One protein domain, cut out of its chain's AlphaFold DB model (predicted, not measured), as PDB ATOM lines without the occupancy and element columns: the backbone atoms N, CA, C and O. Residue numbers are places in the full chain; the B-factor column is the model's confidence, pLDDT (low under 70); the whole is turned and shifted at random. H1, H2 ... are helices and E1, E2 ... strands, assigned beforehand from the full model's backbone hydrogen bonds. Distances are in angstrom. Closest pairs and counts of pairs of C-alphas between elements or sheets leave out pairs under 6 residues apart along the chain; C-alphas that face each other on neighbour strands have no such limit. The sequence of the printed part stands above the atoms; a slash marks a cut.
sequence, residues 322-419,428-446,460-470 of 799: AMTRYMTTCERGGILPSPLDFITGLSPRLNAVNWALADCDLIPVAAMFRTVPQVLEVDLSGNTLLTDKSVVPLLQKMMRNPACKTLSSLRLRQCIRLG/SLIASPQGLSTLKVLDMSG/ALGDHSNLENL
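What this domain is: This is residues 322 to 419, 428 to 446 and 460 to 470 of the 799 residues of the protein "Lrrc74a protein" of Symbiodinium necroappetens (UniProt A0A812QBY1). The chain is wound in stacked turns, a short solenoid: the strands E1, E2, E3 and E4 stand side by side as a small parallel wall along one side, and the helices H3 and H4, with H5 more loosely next, form a second row across from it. H1 packs on H3 at the E1 end, and at the other end residues 469 to 470 pair with E4. The printed part has 128 residues, with five named helices and four named strands in the order H1 H2 E1 H3 E2 H4 E3 H5 E4; the sheet's order is E1 E2 E3 E4. The class is mixed, helices and strands, with under half of the residues in named elements. The whole is compact, with a radius of gyration of the C-alphas of 13.9 A and spans of 43 by 30 by 22 A.

Where its parts are: Start at the sheet: E1 is residues 349 to 351, E2 377 to 379, E3 409 to 411 and E4 441 to 443. Find C-alpha 349 at (13.309, -20.966, 36.091), where E1 begins, and C-alpha 443 at (25.639, -12.444, 32.254), where E4 ends. H3 runs through residues 359 to 368, 15.0 A, and H4 through 388 to 398, 14.6 A. H1, residues 322 to 333, runs 16.7 A from C-alpha 322 at (12.349, -29.657, 47.705). H2, residues 341 to 344, and H5, residues 428 to 431, are short.

How they stand to each other: Look first at E1 and E2, parallel at 9 degrees, with N 350 and O 377 within hydrogen-bond range at 2.9 A. E2 and E3 are parallel, with N 411 and O 378 at 2.9 A, and so are E3 and E4, with N 410 and O 441 at 2.9 A. E1, H3, E2 and E2, H4, E3 are strand-helix-strand units, two parallel neighbour strands with a helix between, each with a right-handed crossover. H3 and H4 touch at a shallow tilt of 17 degrees, the same way; their closest C-alphas, of Asp 359 and Ser 390, are 4.9 A apart. H1 touches H3, opposite ways at a shallow tilt of 33 degrees, only just short of steep; the closest C-alphas, of Ala 322 and Met 368, are 4.7 A apart. H1 touches H2 with residues 322 to 326 alone, closest at the C-alphas of Met 323 and Ile 343, 6.8 A. H2 only grazes the sheet, with residues 341 to 343. H5 is close to H4 but not clearly touching, the closest C-alphas, of Met 398 and Leu 429, being 7.8 A apart. Every O i to N i+4 pair is within hydrogen-bond range in H1, 4 of 6 in H3 and 5 of 7 in H4; H2 and H5 are too short for such a pair.

The domain as a whole: The C-alphas of Gly 334 and Gly 462 are the two farthest apart, at 43.3 A. Residues 420 to 427 are not printed, with 14.5 A between C-alphas 419 and 428, and residues 447 to 459 are not printed, with 19.4 A between C-alphas 446 and 460. Of the links that are printed whole, H2 to E1 is tight, the others are short, and none is long. The mean pLDDT of the printed part is 91.7, and no printed residue is under 70.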
ATOM      1  N   ALA A 322      11.787 -30.988  47.941       86.81
ATOM      2  CA  ALA A 322      12.349 -29.657  47.705       86.81
ATOM      3  C   ALA A 322      11.710 -28.600  48.631       86.81
ATOM      4  O   ALA A 322      12.422 -27.875  49.323       86.81
ATOM      5  N   MET A 323      10.375 -28.587  48.722       87.75
ATOM      6  CA  MET A 323       9.631 -27.656  49.577       87.75
ATOM      7  C   MET A 323       9.859 -27.917  51.074       87.75
ATOM      8  O   MET A 323       9.953 -26.974  51.852       87.75
ATOM      9  N   THR A 324      10.024 -29.178  51.494       89.44
ATOM     10  CA  THR A 324      10.343 -29.514  52.897       89.44
ATOM     11  C   THR A 324      11.695 -28.930  53.313       89.44
ATOM     12  O   THR A 324      11.785 -28.311  54.372       89.44
ATOM     13  N   ARG A 325      12.722 -29.047  52.457       89.94
ATOM     14  CA  ARG A 325      14.055 -28.464  52.709       89.94
ATOM     15  C   ARG A 325      14.017 -26.944  52.738       89.94
ATOM     16  O   ARG A 325      14.682 -26.345  53.579       89.94
ATOM     17  N   TYR A 326      13.250 -26.335  51.834       91.69
ATOM     18  CA  TYR A 326      13.043 -24.891  51.807       91.69
ATOM     19  C   TYR A 326      12.427 -24.410  53.129       91.69
ATOM     20  O   TYR A 326      13.076 -23.666  53.862       91.69
ATOM     21  N   MET A 327      11.250 -24.932  53.494       90.94
ATOM     22  CA  MET A 327      10.533 -24.561  54.721       90.94
ATOM     23  C   MET A 327      11.374 -24.799  55.981       90.94
ATOM     24  O   MET A 327      11.546 -23.882  56.774       90.94
ATOM     25  N   THR A 328      12.005 -25.970  56.113       92.44
ATOM     26  CA  THR A 328      12.878 -26.290  57.260       92.44
ATOM     27  C   THR A 328      14.095 -25.358  57.348       92.44
ATOM     28  O   THR A 328      14.611 -25.109  58.438       92.44
ATOM     29  N   THR A 329      14.577 -24.817  56.223       91.88
ATOM     30  CA  THR A 329      15.669 -23.827  56.223       91.88
ATOM     31  C   THR A 329      15.152 -22.430  56.578       91.88
ATOM     32  O   THR A 329      15.804 -21.733  57.353       91.88
ATOM     33  N   CYS A 330      13.970 -22.041  56.089       92.12
ATOM     34  CA  CYS A 330      13.294 -20.800  56.478       92.12
ATOM     35  C   CYS A 330      12.997 -20.756  57.983       92.12
ATOM     36  O   CYS A 330      13.395 -19.807  58.654       92.12
ATOM     37  N   GLU A 331      12.391 -21.814  58.529       92.88
ATOM     38  CA  GLU A 331      12.085 -21.972  59.957       92.88
ATOM     39  C   GLU A 331      13.340 -21.831  60.830       92.88
ATOM     40  O   GLU A 331      13.346 -21.066  61.793       92.88
ATOM     41  N   ARG A 332      14.436 -22.513  60.464       91.50
ATOM     42  CA  ARG A 332      15.718 -22.443  61.191       91.50
ATOM     43  C   ARG A 332      16.406 -21.081  61.099       91.50
ATOM     44  O   ARG A 332      17.177 -20.749  61.994       91.50
ATOM     45  N   GLY A 333      16.173 -20.326  60.027       87.50
ATOM     46  CA  GLY A 333      16.729 -18.986  59.838       87.50
ATOM     47  C   GLY A 333      15.836 -17.843  60.332       87.50
ATOM     48  O   GLY A 333      16.283 -16.701  60.317       87.50
ATOM     49  N   GLY A 334      14.590 -18.117  60.740       89.00
ATOM     50  CA  GLY A 334      13.593 -17.081  61.041       89.00
ATOM     51  C   GLY A 334      13.123 -16.291  59.808       89.00
ATOM     52  O   GLY A 334      12.690 -15.149  59.938       89.00
ATOM     53  N   ILE A 335      13.242 -16.877  58.613       90.75
ATOM     54  CA  ILE A 335      12.993 -16.229  57.316       90.75
ATOM     55  C   ILE A 335      11.548 -16.485  56.881       90.75
ATOM     56  O   ILE A 335      11.060 -17.613  56.970       90.75
ATOM     57  N   LEU A 336      10.870 -15.460  56.357       87.00
ATOM     58  CA  LEU A 336       9.533 -15.613  55.783       87.00
ATOM     59  C   LEU A 336       9.621 -16.271  54.386       87.00
ATOM     60  O   LEU A 336      10.357 -15.765  53.539       87.00
ATOM     61  N   PRO A 337       8.873 -17.358  54.106       87.75
ATOM     62  CA  PRO A 337       8.800 -17.964  52.775       87.75
ATOM     63  C   PRO A 337       8.436 -16.967  51.665       87.75
ATOM     64  O   PRO A 337       7.413 -16.284  51.751       87.75
ATOM     65  N   SER A 338       9.235 -16.919  50.597       83.56
ATOM     66  CA  SER A 338       8.979 -16.079  49.423       83.56
ATOM     67  C   SER A 338       8.186 -16.836  48.339       83.56
ATOM     68  O   SER A 338       8.447 -18.015  48.086       83.56
ATOM     69  N   PRO A 339       7.207 -16.197  47.667       81.50
ATOM     70  CA  PRO A 339       6.313 -16.866  46.719       81.50
ATOM     71  C   PRO A 339       6.887 -16.914  45.289       81.50
ATOM     72  O   PRO A 339       6.203 -16.551  44.335       81.50
ATOM     73  N   LEU A 340       8.148 -17.329  45.115       86.75
ATOM     74  CA  LEU A 340       8.728 -17.508  43.774       86.75
ATOM     75  C   LEU A 340       8.178 -18.782  43.113       86.75
ATOM     76  O   LEU A 340       8.151 -19.841  43.745       86.75
ATOM     77  N   ASP A 341       7.865 -18.725  41.815       87.12
ATOM     78  CA  ASP A 341       7.387 -19.882  41.031       87.12
ATOM     79  C   ASP A 341       8.367 -21.070  41.022       87.12
ATOM     80  O   ASP A 341       7.982 -22.223  40.823       87.12
ATOM     81  N   PHE A 342       9.650 -20.798  41.266       89.69
ATOM     82  CA  PHE A 342      10.689 -21.810  41.447       89.69
ATOM     83  C   PHE A 342      10.566 -22.572  42.777       89.69
ATOM     84  O   PHE A 342      10.839 -23.770  42.836       89.69
ATOM     85  N   ILE A 343      10.136 -21.892  43.844       87.88
ATOM     86  CA  ILE A 343       9.952 -22.482  45.180       87.88
ATOM     87  C   ILE A 343       8.671 -23.322  45.207       87.88
ATOM     88  O   ILE A 343       8.662 -24.438  45.726       87.88
ATOM     89  N   THR A 344       7.596 -22.815  44.598       86.12
ATOM     90  CA  THR A 344       6.313 -23.528  44.477       86.12
ATOM     91  C   THR A 344       6.363 -24.696  43.483       86.12
ATOM     92  O   THR A 344       5.463 -25.534  43.481       86.12
ATOM     93  N   GLY A 345       7.410 -24.776  42.652       83.50
ATOM     94  CA  GLY A 345       7.576 -25.803  41.621       83.50
ATOM     95  C   GLY A 345       6.744 -25.567  40.355       83.50
ATOM     96  O   GLY A 345       6.669 -26.457  39.512       83.50
ATOM     97  N   LEU A 346       6.139 -24.382  40.207       85.88
ATOM     98  CA  LEU A 346       5.402 -23.970  39.009       85.88
ATOM     99  C   LEU A 346       6.330 -23.674  37.818       85.88
ATOM    100  O   LEU A 346       5.895 -23.748  36.670       85.88
ATOM    101  N   SER A 347       7.606 -23.362  38.072       90.94
ATOM    102  CA  SER A 347       8.594 -23.023  37.043       90.94
ATOM    103  C   SER A 347       9.971 -23.656  37.309       90.94
ATOM    104  O   SER A 347      10.490 -23.542  38.417       90.94
ATOM    105  N   PRO A 348      10.648 -24.235  36.293       91.81
ATOM    106  CA  PRO A 348      12.056 -24.639  36.378       91.81
ATOM    107  C   PRO A 348      13.029 -23.452  36.198       91.81
ATOM    108  O   PRO A 348      14.222 -23.660  35.969       91.81
ATOM    109  N   ARG A 349      12.533 -22.207  36.233       94.56
ATOM    110  CA  ARG A 349      13.309 -20.966  36.091       94.56
ATOM    111  C   ARG A 349      13.266 -20.187  37.405       94.56
ATOM    112  O   ARG A 349      12.192 -19.765  37.828       94.56
ATOM    113  N   LEU A 350      14.422 -19.967  38.024       94.25
ATOM    114  CA  LEU A 350      14.567 -19.062  39.165       94.25
ATOM    115  C   LEU A 350      14.768 -17.643  38.630       94.25
ATOM    116  O   LEU A 350      15.899 -17.223  38.416       94.25
ATOM    117  N   ASN A 351      13.672 -16.929  38.376       93.81
ATOM    118  CA  ASN A 351      13.701 -15.506  38.042       93.81
ATOM    119  C   ASN A 351      13.376 -14.691  39.300       93.81
ATOM    120  O   ASN A 351      12.268 -14.788  39.824       93.81
ATOM    121  N   ALA A 352      14.344 -13.906  39.771       93.00
ATOM    122  CA  ALA A 352      14.200 -12.991  40.899       93.00
ATOM    123  C   ALA A 352      14.784 -11.598  40.585       93.00
ATOM    124  O   ALA A 352      15.377 -10.950  41.451       93.00
ATOM    125  N   VAL A 353      14.643 -11.127  39.340       94.44
ATOM    126  CA  VAL A 353      15.208  -9.842  38.884       94.44
ATOM    127  C   VAL A 353      14.667  -8.660  39.700       94.44
ATOM    128  O   VAL A 353      13.459  -8.440  39.747       94.44
ATOM    129  N   ASN A 354      15.563  -7.878  40.309       92.06
ATOM    130  CA  ASN A 354      15.260  -6.727  41.177       92.06
ATOM    131  C   ASN A 354      14.383  -7.041  42.415       92.06
ATOM    132  O   ASN A 354      13.744  -6.137  42.951       92.06
ATOM    133  N   TRP A 355      14.362  -8.282  42.917       91.81
ATOM    134  CA  TRP A 355      13.596  -8.655  44.127       91.81
ATOM    135  C   TRP A 355      14.193  -8.134  45.453       91.81
ATOM    136  O   TRP A 355      13.623  -8.381  46.513       91.81
ATOM    137  N   ALA A 356      15.322  -7.421  45.403       90.75
ATOM    138  CA  ALA A 356      16.088  -6.937  46.555       90.75
ATOM    139  C   ALA A 356      16.504  -8.043  47.554       90.75
ATOM    140  O   ALA A 356      16.661  -7.777  48.745       90.75
ATOM    141  N   LEU A 357      16.712  -9.272  47.060       91.81
ATOM    142  CA  LEU A 357      17.086 -10.435  47.869       91.81
ATOM    143  C   LEU A 357      18.384 -10.189  48.648       91.81
ATOM    144  O   LEU A 357      19.405  -9.802  48.071       91.81
ATOM    145  N   ALA A 358      18.359 -10.505  49.938       92.88
ATOM    146  CA  ALA A 358      19.537 -10.604  50.784       92.88
ATOM    147  C   ALA A 358      20.017 -12.064  50.889       92.88
ATOM    148  O   ALA A 358      19.332 -13.011  50.493       92.88
ATOM    149  N   ASP A 359      21.209 -12.267  51.463       93.94
ATOM    150  CA  ASP A 359      21.795 -13.607  51.626       93.94
ATOM    151  C   ASP A 359      20.864 -14.595  52.353       93.94
ATOM    152  O   ASP A 359      20.851 -15.786  52.037       93.94
ATOM    153  N   CYS A 360      20.071 -14.108  53.314       92.25
ATOM    154  CA  CYS A 360      19.111 -14.919  54.057       92.25
ATOM    155  C   CYS A 360      18.019 -15.524  53.167       92.25
ATOM    156  O   CYS A 360      17.609 -16.652  53.416       92.25
ATOM    157  N   ASP A 361      17.598 -14.839  52.106       92.44
ATOM    158  CA  ASP A 361      16.469 -15.260  51.270       92.44
ATOM    159  C   ASP A 361      16.904 -16.314  50.242       92.44
ATOM    160  O   ASP A 361      16.162 -17.246  49.920       92.44
ATOM    161  N   LEU A 362      18.148 -16.207  49.761       94.00
ATOM    162  CA  LEU A 362      18.721 -17.127  48.781       94.00
ATOM    163  C   LEU A 362      19.244 -18.432  49.416       94.00
ATOM    164  O   LEU A 362      19.271 -19.463  48.744       94.00
ATOM    165  N   ILE A 363      19.609 -18.445  50.705       93.31
ATOM    166  CA  ILE A 363      20.086 -19.658  51.403       93.31
ATOM    167  C   ILE A 363      19.041 -20.806  51.405       93.31
ATOM    168  O   ILE A 363      19.412 -21.925  51.026       93.31
ATOM    169  N   PRO A 364      17.749 -20.590  51.737       92.75
ATOM    170  CA  PRO A 364      16.691 -21.596  51.585       92.75
ATOM    171  C   PRO A 364      16.475 -22.060  50.136       92.75
ATOM    172  O   PRO A 364      16.329 -23.260  49.886       92.75
ATOM    173  N   VAL A 365      16.531 -21.148  49.157       92.38
ATOM    174  CA  VAL A 365      16.430 -21.494  47.724       92.38
ATOM    175  C   VAL A 365      17.603 -22.387  47.304       92.38
ATOM    176  O   VAL A 365      17.421 -23.424  46.661       92.38
ATOM    177  N   ALA A 366      18.815 -22.067  47.759       91.69
ATOM    178  CA  ALA A 366      19.980 -22.916  47.575       91.69
ATOM    179  C   ALA A 366      19.835 -24.263  48.311       91.69
ATOM    180  O   ALA A 366      20.398 -25.259  47.861       91.69
ATOM    181  N   ALA A 367      19.129 -24.352  49.443       90.25
ATOM    182  CA  ALA A 367      18.912 -25.618  50.154       90.25
ATOM    183  C   ALA A 367      18.064 -26.609  49.333       90.25
ATOM    184  O   ALA A 367      18.416 -27.788  49.245       90.25
ATOM    185  N   MET A 368      17.011 -26.127  48.666       90.31
ATOM    186  CA  MET A 368      16.136 -26.954  47.821       90.31
ATOM    187  C   MET A 368      16.684 -27.240  46.409       90.31
ATOM    188  O   MET A 368      16.239 -28.198  45.776       90.31
ATOM    189  N   PHE A 369      17.663 -26.462  45.930       88.69
ATOM    190  CA  PHE A 369      18.149 -26.446  44.537       88.69
ATOM    191  C   PHE A 369      18.526 -27.822  43.949       88.69
ATOM    192  O   PHE A 369      18.266 -28.090  42.780       88.69
ATOM    193  N   ARG A 370      19.086 -28.736  44.757       87.06
ATOM    194  CA  ARG A 370      19.458 -30.105  44.321       87.06
ATOM    195  C   ARG A 370      18.313 -31.129  44.350       87.06
ATOM    196  O   ARG A 370      18.547 -32.305  44.090       87.06
ATOM    197  N   THR A 371      17.104 -30.699  44.699       87.19
ATOM    198  CA  THR A 371      15.882 -31.527  44.753       87.19
ATOM    199  C   THR A 371      14.790 -31.075  43.792       87.19
ATOM    200  O   THR A 371      13.819 -31.804  43.605       87.19
ATOM    201  N   VAL A 372      14.943 -29.907  43.166       87.12
ATOM    202  CA  VAL A 372      14.141 -29.524  41.999       87.12
ATOM    203  C   VAL A 372      14.506 -30.482  40.848       87.12
ATOM    204  O   VAL A 372      15.690 -30.781  40.684       87.12
ATOM    205  N   PRO A 373      13.547 -31.009  40.063       85.25
ATOM    206  CA  PRO A 373      13.849 -32.010  39.032       85.25
ATOM    207  C   PRO A 373      14.657 -31.450  37.850       85.25
ATOM    208  O   PRO A 373      15.411 -32.188  37.220       85.25
ATOM    209  N   GLN A 374      14.515 -30.157  37.551       89.44
ATOM    210  CA  GLN A 374      15.169 -29.473  36.437       89.44
ATOM    211  C   GLN A 374      15.349 -27.989  36.774       89.44
ATOM    212  O   GLN A 374      14.443 -27.376  37.333       89.44
ATOM    213  N   VAL A 375      16.489 -27.402  36.399       93.12
ATOM    214  CA  VAL A 375      16.718 -25.949  36.477       93.12
ATOM    215  C   VAL A 375      17.199 -25.470  35.112       93.12
ATOM    216  O   VAL A 375      18.279 -25.867  34.684       93.12
ATOM    217  N   LEU A 376      16.392 -24.669  34.415       94.75
ATOM    218  CA  LEU A 376      16.682 -24.185  33.056       94.75
ATOM    219  C   LEU A 376      17.371 -22.818  33.034       94.75
ATOM    220  O   LEU A 376      18.175 -22.540  32.143       94.75
ATOM    221  N   GLU A 377      17.044 -21.970  34.004       96.44
ATOM    222  CA  GLU A 377      17.451 -20.568  34.063       96.44
ATOM    223  C   GLU A 377      17.570 -20.138  35.525       96.44
ATOM    224  O   GLU A 377      16.712 -20.478  36.347       96.44
ATOM    225  N   VAL A 378      18.631 -19.398  35.840       96.94
ATOM    226  CA  VAL A 378      18.803 -18.700  37.116       96.94
ATOM    227  C   VAL A 378      19.153 -17.255  36.803       96.94
ATOM    228  O   VAL A 378      20.223 -16.976  36.266       96.94
ATOM    229  N   ASP A 379      18.243 -16.349  37.135       97.19
ATOM    230  CA  ASP A 379      18.403 -14.911  36.986       97.19
ATOM    231  C   ASP A 379      18.197 -14.235  38.343       97.19
ATOM    232  O   ASP A 379      17.085 -14.176  38.877       97.19
ATOM    233  N   LEU A 380      19.304 -13.759  38.910       96.56
ATOM    234  CA  LEU A 380      19.359 -13.039  40.182       96.56
ATOM    235  C   LEU A 380      19.701 -11.557  39.967       96.56
ATOM    236  O   LEU A 380      20.134 -10.885  40.905       96.56
ATOM    237  N   SER A 381      19.532 -11.035  38.750       96.62
ATOM    238  CA  SER A 381      20.021  -9.705  38.381       96.62
ATOM    239  C   SER A 381      19.397  -8.580  39.218       96.62
ATOM    240  O   SER A 381      18.216  -8.608  39.555       96.62
ATOM    241  N   GLY A 382      20.194  -7.567  39.558       93.38
ATOM    242  CA  GLY A 382      19.787  -6.390  40.331       93.38
ATOM    243  C   GLY A 382      19.655  -6.605  41.843       93.38
ATOM    244  O   GLY A 382      19.356  -5.658  42.568       93.38
ATOM    245  N   ASN A 383      19.908  -7.812  42.361       95.19
ATOM    246  CA  ASN A 383      19.900  -8.071  43.803       95.19
ATOM    247  C   ASN A 383      21.231  -7.640  44.452       95.19
ATOM    248  O   ASN A 383      22.055  -8.459  44.856       95.19
ATOM    249  N   THR A 384      21.426  -6.324  44.574       93.56
ATOM    250  CA  THR A 384      22.652  -5.668  45.083       93.56
ATOM    251  C   THR A 384      23.025  -6.005  46.537       93.56
ATOM    252  O   THR A 384      24.086  -5.587  47.008       93.56
ATOM    253  N   LEU A 385      22.176  -6.740  47.266       94.62
ATOM    254  CA  LEU A 385      22.414  -7.189  48.641       94.62
ATOM    255  C   LEU A 385      22.996  -8.611  48.741       94.62
ATOM    256  O   LEU A 385      23.522  -8.947  49.803       94.62
ATOM    257  N   LEU A 386      22.943  -9.418  47.672       95.69
ATOM    258  CA  LEU A 386      23.530 -10.763  47.638       95.69
ATOM    259  C   LEU A 386      25.059 -10.703  47.703       95.69
ATOM    260  O   LEU A 386      25.682  -9.931  46.977       95.69
ATOM    261  N   THR A 387      25.666 -11.554  48.527       95.56
ATOM    262  CA  THR A 387      27.124 -11.691  48.642       95.56
ATOM    263  C   THR A 387      27.571 -13.132  48.387       95.56
ATOM    264  O   THR A 387      26.760 -14.055  48.245       95.56
ATOM    265  N   ASP A 388      28.888 -13.352  48.392       94.88
ATOM    266  CA  ASP A 388      29.493 -14.688  48.320       94.88
ATOM    267  C   ASP A 388      28.883 -15.682  49.331       94.88
ATOM    268  O   ASP A 388      28.825 -16.880  49.057       94.88
ATOM    269  N   LYS A 389      28.375 -15.204  50.482       93.56
ATOM    270  CA  LYS A 389      27.785 -16.040  51.545       93.56
ATOM    271  C   LYS A 389      26.613 -16.900  51.078       93.56
ATOM    272  O   LYS A 389      26.450 -18.005  51.591       93.56
ATOM    273  N   SER A 390      25.788 -16.401  50.160       94.38
ATOM    274  CA  SER A 390      24.629 -17.132  49.630       94.38
ATOM    275  C   SER A 390      24.859 -17.650  48.212       94.38
ATOM    276  O   SER A 390      24.438 -18.765  47.890       94.38
ATOM    277  N   VAL A 391      25.593 -16.894  47.391       95.75
ATOM    278  CA  VAL A 391      25.845 -17.248  45.991       95.75
ATOM    279  C   VAL A 391      26.883 -18.365  45.859       95.75
ATOM    280  O   VAL A 391      26.632 -19.303  45.104       95.75
ATOM    281  N   VAL A 392      27.970 -18.398  46.644       95.56
ATOM    282  CA  VAL A 392      28.931 -19.524  46.586       95.56
ATOM    283  C   VAL A 392      28.257 -20.865  46.941       95.56
ATOM    284  O   VAL A 392      28.388 -21.804  46.154       95.56
ATOM    285  N   PRO A 393      27.453 -21.000  48.020       93.94
ATOM    286  CA  PRO A 393      26.695 -22.230  48.288       93.94
ATOM    287  C   PRO A 393      25.629 -22.600  47.245       93.94
ATOM    288  O   PRO A 393      25.207 -23.759  47.212       93.94
ATOM    289  N   LEU A 394      25.160 -21.654  46.422       95.00
ATOM    290  CA  LEU A 394      24.276 -21.925  45.284       95.00
ATOM    291  C   LEU A 394      25.083 -22.455  44.087       95.00
ATOM    292  O   LEU A 394      24.770 -23.520  43.556       95.00
ATOM    293  N   LEU A 395      26.170 -21.773  43.725       94.00
ATOM    294  CA  LEU A 395      27.077 -22.154  42.640       94.00
ATOM    295  C   LEU A 395      27.733 -23.528  42.893       94.00
ATOM    296  O   LEU A 395      27.742 -24.389  42.013       94.00
ATOM    297  N   GLN A 396      28.146 -23.824  44.131       92.38
ATOM    298  CA  GLN A 396      28.625 -25.159  44.537       92.38
ATOM    299  C   GLN A 396      27.595 -26.277  44.300       92.38
ATOM    300  O   GLN A 396      27.958 -27.445  44.141       92.38
ATOM    301  N   LYS A 397      26.298 -25.949  44.279       91.06
ATOM    302  CA  LYS A 397      25.214 -26.901  44.000       91.06
ATOM    303  C   LYS A 397      24.893 -27.004  42.511       91.06
ATOM    304  O   LYS A 397      24.342 -28.029  42.117       91.06
ATOM    305  N   MET A 398      25.288 -26.018  41.702       91.56
ATOM    306  CA  MET A 398      25.215 -26.074  40.239       91.56
ATOM    307  C   MET A 398      26.232 -27.045  39.620       91.56
ATOM    308  O   MET A 398      25.933 -27.641  38.592       91.56
ATOM    309  N   MET A 399      27.363 -27.309  40.293       85.81
ATOM    310  CA  MET A 399      28.364 -28.335  39.922       85.81
ATOM    311  C   MET A 399      27.824 -29.784  39.878       85.81
ATOM    312  O   MET A 399      28.586 -30.732  39.690       85.81
ATOM    313  N   ARG A 400      26.535 -30.010  40.162       86.38
ATOM    314  CA  ARG A 400      25.911 -31.338  40.260       86.38
ATOM    315  C   ARG A 400      24.497 -31.304  39.677       86.38
ATOM    316  O   ARG A 400      23.873 -30.250  39.592       86.38
ATOM    317  N   ASN A 401      23.973 -32.483  39.330       82.06
ATOM    318  CA  ASN A 401      22.597 -32.623  38.842       82.06
ATOM    319  C   ASN A 401      21.600 -31.960  39.832       82.06
ATOM    320  O   ASN A 401      21.776 -32.128  41.050       82.06
ATOM    321  N   PRO A 402      20.561 -31.256  39.337       84.12
ATOM    322  CA  PRO A 402      20.166 -31.161  37.922       84.12
ATOM    323  C   PRO A 402      20.999 -30.180  37.074       84.12
ATOM    324  O   PRO A 402      21.251 -30.459  35.905       84.12
ATOM    325  N   ALA A 403      21.443 -29.058  37.647       86.69
ATOM    326  CA  ALA A 403      21.756 -27.850  36.878       86.69
ATOM    327  C   ALA A 403      22.913 -27.996  35.873       86.69
ATOM    328  O   ALA A 403      22.794 -27.467  34.773       86.69
ATOM    329  N   CYS A 404      23.966 -28.766  36.175       86.69
ATOM    330  CA  CYS A 404      25.089 -28.994  35.246       86.69
ATOM    331  C   CYS A 404      24.702 -29.626  33.889       86.69
ATOM    332  O   CYS A 404      25.489 -29.594  32.944       86.69
ATOM    333  N   LYS A 405      23.488 -30.188  33.776       87.50
ATOM    334  CA  LYS A 405      22.943 -30.775  32.539       87.50
ATOM    335  C   LYS A 405      21.699 -30.073  31.994       87.50
ATOM    336  O   LYS A 405      21.126 -30.548  31.014       87.50
ATOM    337  N   THR A 406      21.207 -29.032  32.665       92.25
ATOM    338  CA  THR A 406      19.915 -28.411  32.323       92.25
ATOM    339  C   THR A 406      19.949 -26.889  32.300       92.25
ATOM    340  O   THR A 406      19.078 -26.292  31.672       92.25
ATOM    341  N   LEU A 407      20.919 -26.254  32.966       95.12
ATOM    342  CA  LEU A 407      21.017 -24.802  33.029       95.12
ATOM    343  C   LEU A 407      21.489 -24.265  31.677       95.12
ATOM    344  O   LEU A 407      22.584 -24.581  31.214       95.12
ATOM    345  N   SER A 408      20.638 -23.456  31.057       96.00
ATOM    346  CA  SER A 408      20.874 -22.820  29.758       96.00
ATOM    347  C   SER A 408      21.185 -21.327  29.873       96.00
ATOM    348  O   SER A 408      21.847 -20.771  28.997       96.00
ATOM    349  N   SER A 409      20.772 -20.681  30.969       97.50
ATOM    350  CA  SER A 409      21.083 -19.280  31.253       97.50
ATOM    351  C   SER A 409      21.382 -19.052  32.734       97.50
ATOM    352  O   SER A 409      20.644 -19.520  33.604       97.50
ATOM    353  N   LEU A 410      22.456 -18.307  32.995       97.44
ATOM    354  CA  LEU A 410      22.852 -17.812  34.308       97.44
ATOM    355  C   LEU A 410      23.088 -16.301  34.206       97.44
ATOM    356  O   LEU A 410      23.972 -15.870  33.464       97.44
ATOM    357  N   ARG A 411      22.304 -15.503  34.937       98.06
ATOM    358  CA  ARG A 411      22.455 -14.043  34.994       98.06
ATOM    359  C   ARG A 411      22.595 -13.567  36.434       98.06
ATOM    360  O   ARG A 411      21.776 -13.889  37.296       98.06
ATOM    361  N   LEU A 412      23.657 -12.807  36.671       96.62
ATOM    362  CA  LEU A 412      24.050 -12.247  37.965       96.62
ATOM    363  C   LEU A 412      24.294 -10.727  37.847       96.62
ATOM    364  O   LEU A 412      25.013 -10.139  38.656       96.62
ATOM    365  N   ARG A 413      23.708 -10.080  36.830       96.56
ATOM    366  CA  ARG A 413      23.960  -8.674  36.496       96.56
ATOM    367  C   ARG A 413      23.668  -7.755  37.676       96.56
ATOM    368  O   ARG A 413      22.628  -7.882  38.310       96.56
ATOM    369  N   GLN A 414      24.561  -6.815  37.971       93.44
ATOM    370  CA  GLN A 414      24.467  -5.873  39.092       93.44
ATOM    371  C   GLN A 414      24.370  -6.542  40.484       93.44
ATOM    372  O   GLN A 414      23.952  -5.917  41.460       93.44
ATOM    373  N   CYS A 415      24.834  -7.791  40.632       94.50
ATOM    374  CA  CYS A 415      25.140  -8.384  41.941       94.50
ATOM    375  C   CYS A 415      26.490  -7.851  42.466       94.50
ATOM    376  O   CYS A 415      27.443  -8.598  42.676       94.50
ATOM    377  N   ILE A 416      26.573  -6.533  42.674       92.12
ATOM    378  CA  ILE A 416      27.816  -5.762  42.892       92.12
ATOM    379  C   ILE A 416      28.650  -6.136  44.137       92.12
ATOM    380  O   ILE A 416      29.714  -5.564  44.359       92.12
ATOM    381  N   ARG A 417      28.174  -7.059  44.987       93.69
ATOM    382  CA  ARG A 417      28.867  -7.534  46.202       93.69
ATOM    383  C   ARG A 417      29.398  -8.969  46.086       93.69
ATOM    384  O   ARG A 417      29.789  -9.552  47.098       93.69
ATOM    385  N   LEU A 418      29.398  -9.543  44.884       93.25
ATOM    386  CA  LEU A 418      30.072 -10.810  44.603       93.25
ATOM    387  C   LEU A 418      31.574 -10.570  44.428       93.25
ATOM    388  O   LEU A 418      31.989  -9.713  43.650       93.25
ATOM    389  N   GLY A 419      32.381 -11.308  45.188       89.81
ATOM    390  CA  GLY A 419      33.830 -11.161  45.234       89.81
ATOM    391  C   GLY A 419      34.570 -12.256  44.469       89.81
ATOM    392  O   GLY A 419      33.987 -13.068  43.745       89.81
ATOM    393  N   SER A 428      35.491 -22.010  37.592       93.00
ATOM    394  CA  SER A 428      35.523 -23.474  37.758       93.00
ATOM    395  C   SER A 428      34.276 -24.192  37.205       93.00
ATOM    396  O   SER A 428      34.383 -25.306  36.691       93.00
ATOM    397  N   LEU A 429      33.103 -23.547  37.265       92.88
ATOM    398  CA  LEU A 429      31.829 -24.034  36.722       92.88
ATOM    399  C   LEU A 429      31.805 -24.035  35.192       92.88
ATOM    400  O   LEU A 429      31.154 -24.900  34.611       92.88
ATOM    401  N   ILE A 430      32.482 -23.076  34.557       93.06
ATOM    402  CA  ILE A 430      32.559 -22.931  33.096       93.06
ATOM    403  C   ILE A 430      33.667 -23.835  32.531       93.06
ATOM    404  O   ILE A 430      33.428 -24.574  31.582       93.06
ATOM    405  N   ALA A 431      34.852 -23.841  33.153       91.81
ATOM    406  CA  ALA A 431      36.002 -24.638  32.713       91.81
ATOM    407  C   ALA A 431      35.825 -26.154  32.919       91.81
ATOM    408  O   ALA A 431      36.519 -26.957  32.295       91.81
ATOM    409  N   SER A 432      34.949 -26.576  33.839       88.69
ATOM    410  CA  SER A 432      34.734 -27.998  34.102       88.69
ATOM    411  C   SER A 432      33.795 -28.625  33.063       88.69
ATOM    412  O   SER A 432      32.629 -28.233  32.998       88.69
ATOM    413  N   PRO A 433      34.190 -29.709  32.362       80.62
ATOM    414  CA  PRO A 433      33.283 -30.455  31.481       80.62
ATOM    415  C   PRO A 433      32.169 -31.200  32.246       80.62
ATOM    416  O   PRO A 433      31.280 -31.787  31.634       80.62
ATOM    417  N   GLN A 434      32.208 -31.199  33.585       81.00
ATOM    418  CA  GLN A 434      31.140 -31.692  34.467       81.00
ATOM    419  C   GLN A 434      30.327 -30.546  35.108       81.00
ATOM    420  O   GLN A 434      29.382 -30.809  35.857       81.00
ATOM    421  N   GLY A 435      30.712 -29.294  34.837       85.94
ATOM    422  CA  GLY A 435      30.041 -28.064  35.242       85.94
ATOM    423  C   GLY A 435      28.930 -27.676  34.266       85.94
ATOM    424  O   GLY A 435      28.140 -28.519  33.851       85.94
ATOM    425  N   LEU A 436      28.829 -26.399  33.903       89.50
ATOM    426  CA  LEU A 436      27.681 -25.823  33.188       89.50
ATOM    427  C   LEU A 436      27.674 -26.090  31.671       89.50
ATOM    428  O   LEU A 436      27.349 -25.210  30.887       89.50
ATOM    429  N   SER A 437      27.959 -27.326  31.261       88.38
ATOM    430  CA  SER A 437      28.131 -27.756  29.860       88.38
ATOM    431  C   SER A 437      27.012 -27.364  28.874       88.38
ATOM    432  O   SER A 437      27.249 -27.316  27.668       88.38
ATOM    433  N   THR A 438      25.797 -27.089  29.361       92.25
ATOM    434  CA  THR A 438      24.621 -26.680  28.567       92.25
ATOM    435  C   THR A 438      24.383 -25.164  28.514       92.25
ATOM    436  O   THR A 438      23.356 -24.727  27.989       92.25
ATOM    437  N   LEU A 439      25.281 -24.352  29.081       95.44
ATOM    438  CA  LEU A 439      25.095 -22.911  29.237       95.44
ATOM    439  C   LEU A 439      25.228 -22.173  27.900       95.44
ATOM    440  O   LEU A 439      26.298 -22.138  27.302       95.44
ATOM    441  N   LYS A 440      24.139 -21.531  27.473       96.56
ATOM    442  CA  LYS A 440      24.075 -20.688  26.272       96.56
ATOM    443  C   LYS A 440      24.227 -19.205  26.583       96.56
ATOM    444  O   LYS A 440      24.724 -18.464  25.744       96.56
ATOM    445  N   VAL A 441      23.792 -18.768  27.766       98.00
ATOM    446  CA  VAL A 441      23.772 -17.351  28.159       98.00
ATOM    447  C   VAL A 441      24.432 -17.158  29.520       98.00
ATOM    448  O   VAL A 441      23.910 -17.649  30.524       98.00
ATOM    449  N   LEU A 442      25.518 -16.391  29.553       97.56
ATOM    450  CA  LEU A 442      26.180 -15.934  30.773       97.56
ATOM    451  C   LEU A 442      26.120 -14.405  30.849       97.56
ATOM    452  O   LEU A 442      26.574 -13.725  29.932       97.56
ATOM    453  N   ASP A 443      25.597 -13.875  31.952       97.88
ATOM    454  CA  ASP A 443      25.639 -12.444  32.254       97.88
ATOM    455  C   ASP A 443      26.246 -12.213  33.642       97.88
ATOM    456  O   ASP A 443      25.683 -12.622  34.662       97.88
ATOM    457  N   MET A 444      27.413 -11.569  33.656       96.12
ATOM    458  CA  MET A 444      28.157 -11.177  34.857       96.12
ATOM    459  C   MET A 444      28.295  -9.650  34.971       96.12
ATOM    460  O   MET A 444      29.132  -9.159  35.722       96.12
ATOM    461  N   SER A 445      27.500  -8.889  34.217       97.06
ATOM    462  CA  SER A 445      27.699  -7.447  34.048       97.06
ATOM    463  C   SER A 445      27.545  -6.680  35.370       97.06
ATOM    464  O   SER A 445      26.564  -6.886  36.081       97.06
ATOM    465  N   GLY A 446      28.458  -5.780  35.732       94.25
ATOM    466  CA  GLY A 446      28.474  -5.131  37.051       94.25
ATOM    467  C   GLY A 446      29.087  -5.982  38.174       94.25
ATOM    468  O   GLY A 446      28.889  -5.673  39.349       94.25
ATOM    469  N   ALA A 460      38.503 -20.185  30.186       92.69
ATOM    470  CA  ALA A 460      37.377 -21.083  30.457       92.69
ATOM    471  C   ALA A 460      36.234 -20.919  29.440       92.69
ATOM    472  O   ALA A 460      35.616 -21.903  29.048       92.69
ATOM    473  N   LEU A 461      35.981 -19.685  28.996       91.81
ATOM    474  CA  LEU A 461      34.998 -19.354  27.965       91.81
ATOM    475  C   LEU A 461      35.437 -19.828  26.569       91.81
ATOM    476  O   LEU A 461      34.603 -20.347  25.834       91.81
ATOM    477  N   GLY A 462      36.725 -19.714  26.227       89.50
ATOM    478  CA  GLY A 462      37.287 -20.244  24.976       89.50
ATOM    479  C   GLY A 462      37.219 -21.769  24.860       89.50
ATOM    480  O   GLY A 462      36.995 -22.297  23.773       89.50
ATOM    481  N   ASP A 463      37.340 -22.475  25.986       88.88
ATOM    482  CA  ASP A 463      37.171 -23.931  26.067       88.88
ATOM    483  C   ASP A 463      35.670 -24.364  26.077       88.88
ATOM    484  O   ASP A 463      35.372 -25.561  26.027       88.88
ATOM    485  N   HIS A 464      34.700 -23.431  26.136       91.31
ATOM    486  CA  HIS A 464      33.278 -23.736  26.378       91.31
ATOM    487  C   HIS A 464      32.420 -23.888  25.102       91.31
ATOM    488  O   HIS A 464      31.905 -22.926  24.529       91.31
ATOM    489  N   SER A 465      32.141 -25.135  24.724       88.50
ATOM    490  CA  SER A 465      31.562 -25.543  23.431       88.50
ATOM    491  C   SER A 465      30.083 -25.214  23.143       88.50
ATOM    492  O   SER A 465      29.582 -25.627  22.099       88.50
ATOM    493  N   ASN A 466      29.365 -24.506  24.023       92.56
ATOM    494  CA  ASN A 466      27.927 -24.209  23.857       92.56
ATOM    495  C   ASN A 466      27.519 -22.748  24.149       92.56
ATOM    496  O   ASN A 466      26.320 -22.455  24.151       92.56
ATOM    497  N   LEU A 467      28.464 -21.833  24.418       94.81
ATOM    498  CA  LEU A 467      28.105 -20.468  24.826       94.81
ATOM    499  C   LEU A 467      27.790 -19.586  23.611       94.81
ATOM    500  O   LEU A 467      28.631 -19.414  22.730       94.81
ATOM    501  N   GLU A 468      26.590 -19.006  23.595       96.44
ATOM    502  CA  GLU A 468      26.058 -18.199  22.489       96.44
ATOM    503  C   GLU A 468      26.037 -16.705  22.831       96.44
ATOM    504  O   GLU A 468      26.340 -15.875  21.977       96.44
ATOM    505  N   ASN A 469      25.726 -16.354  24.082       97.81
ATOM    506  CA  ASN A 469      25.590 -14.975  24.544       97.81
ATOM    507  C   ASN A 469      26.435 -14.743  25.808       97.81
ATOM    508  O   ASN A 469      26.226 -15.408  26.826       97.81
ATOM    509  N   LEU A 470      27.338 -13.762  25.760       97.56
ATOM    510  CA  LEU A 470      28.236 -13.391  26.855       97.56
ATOM    511  C   LEU A 470      28.127 -11.892  27.159       97.56
ATOM    512  O   LEU A 470      28.466 -11.062  26.316       97.56
TER     513      LEU A 470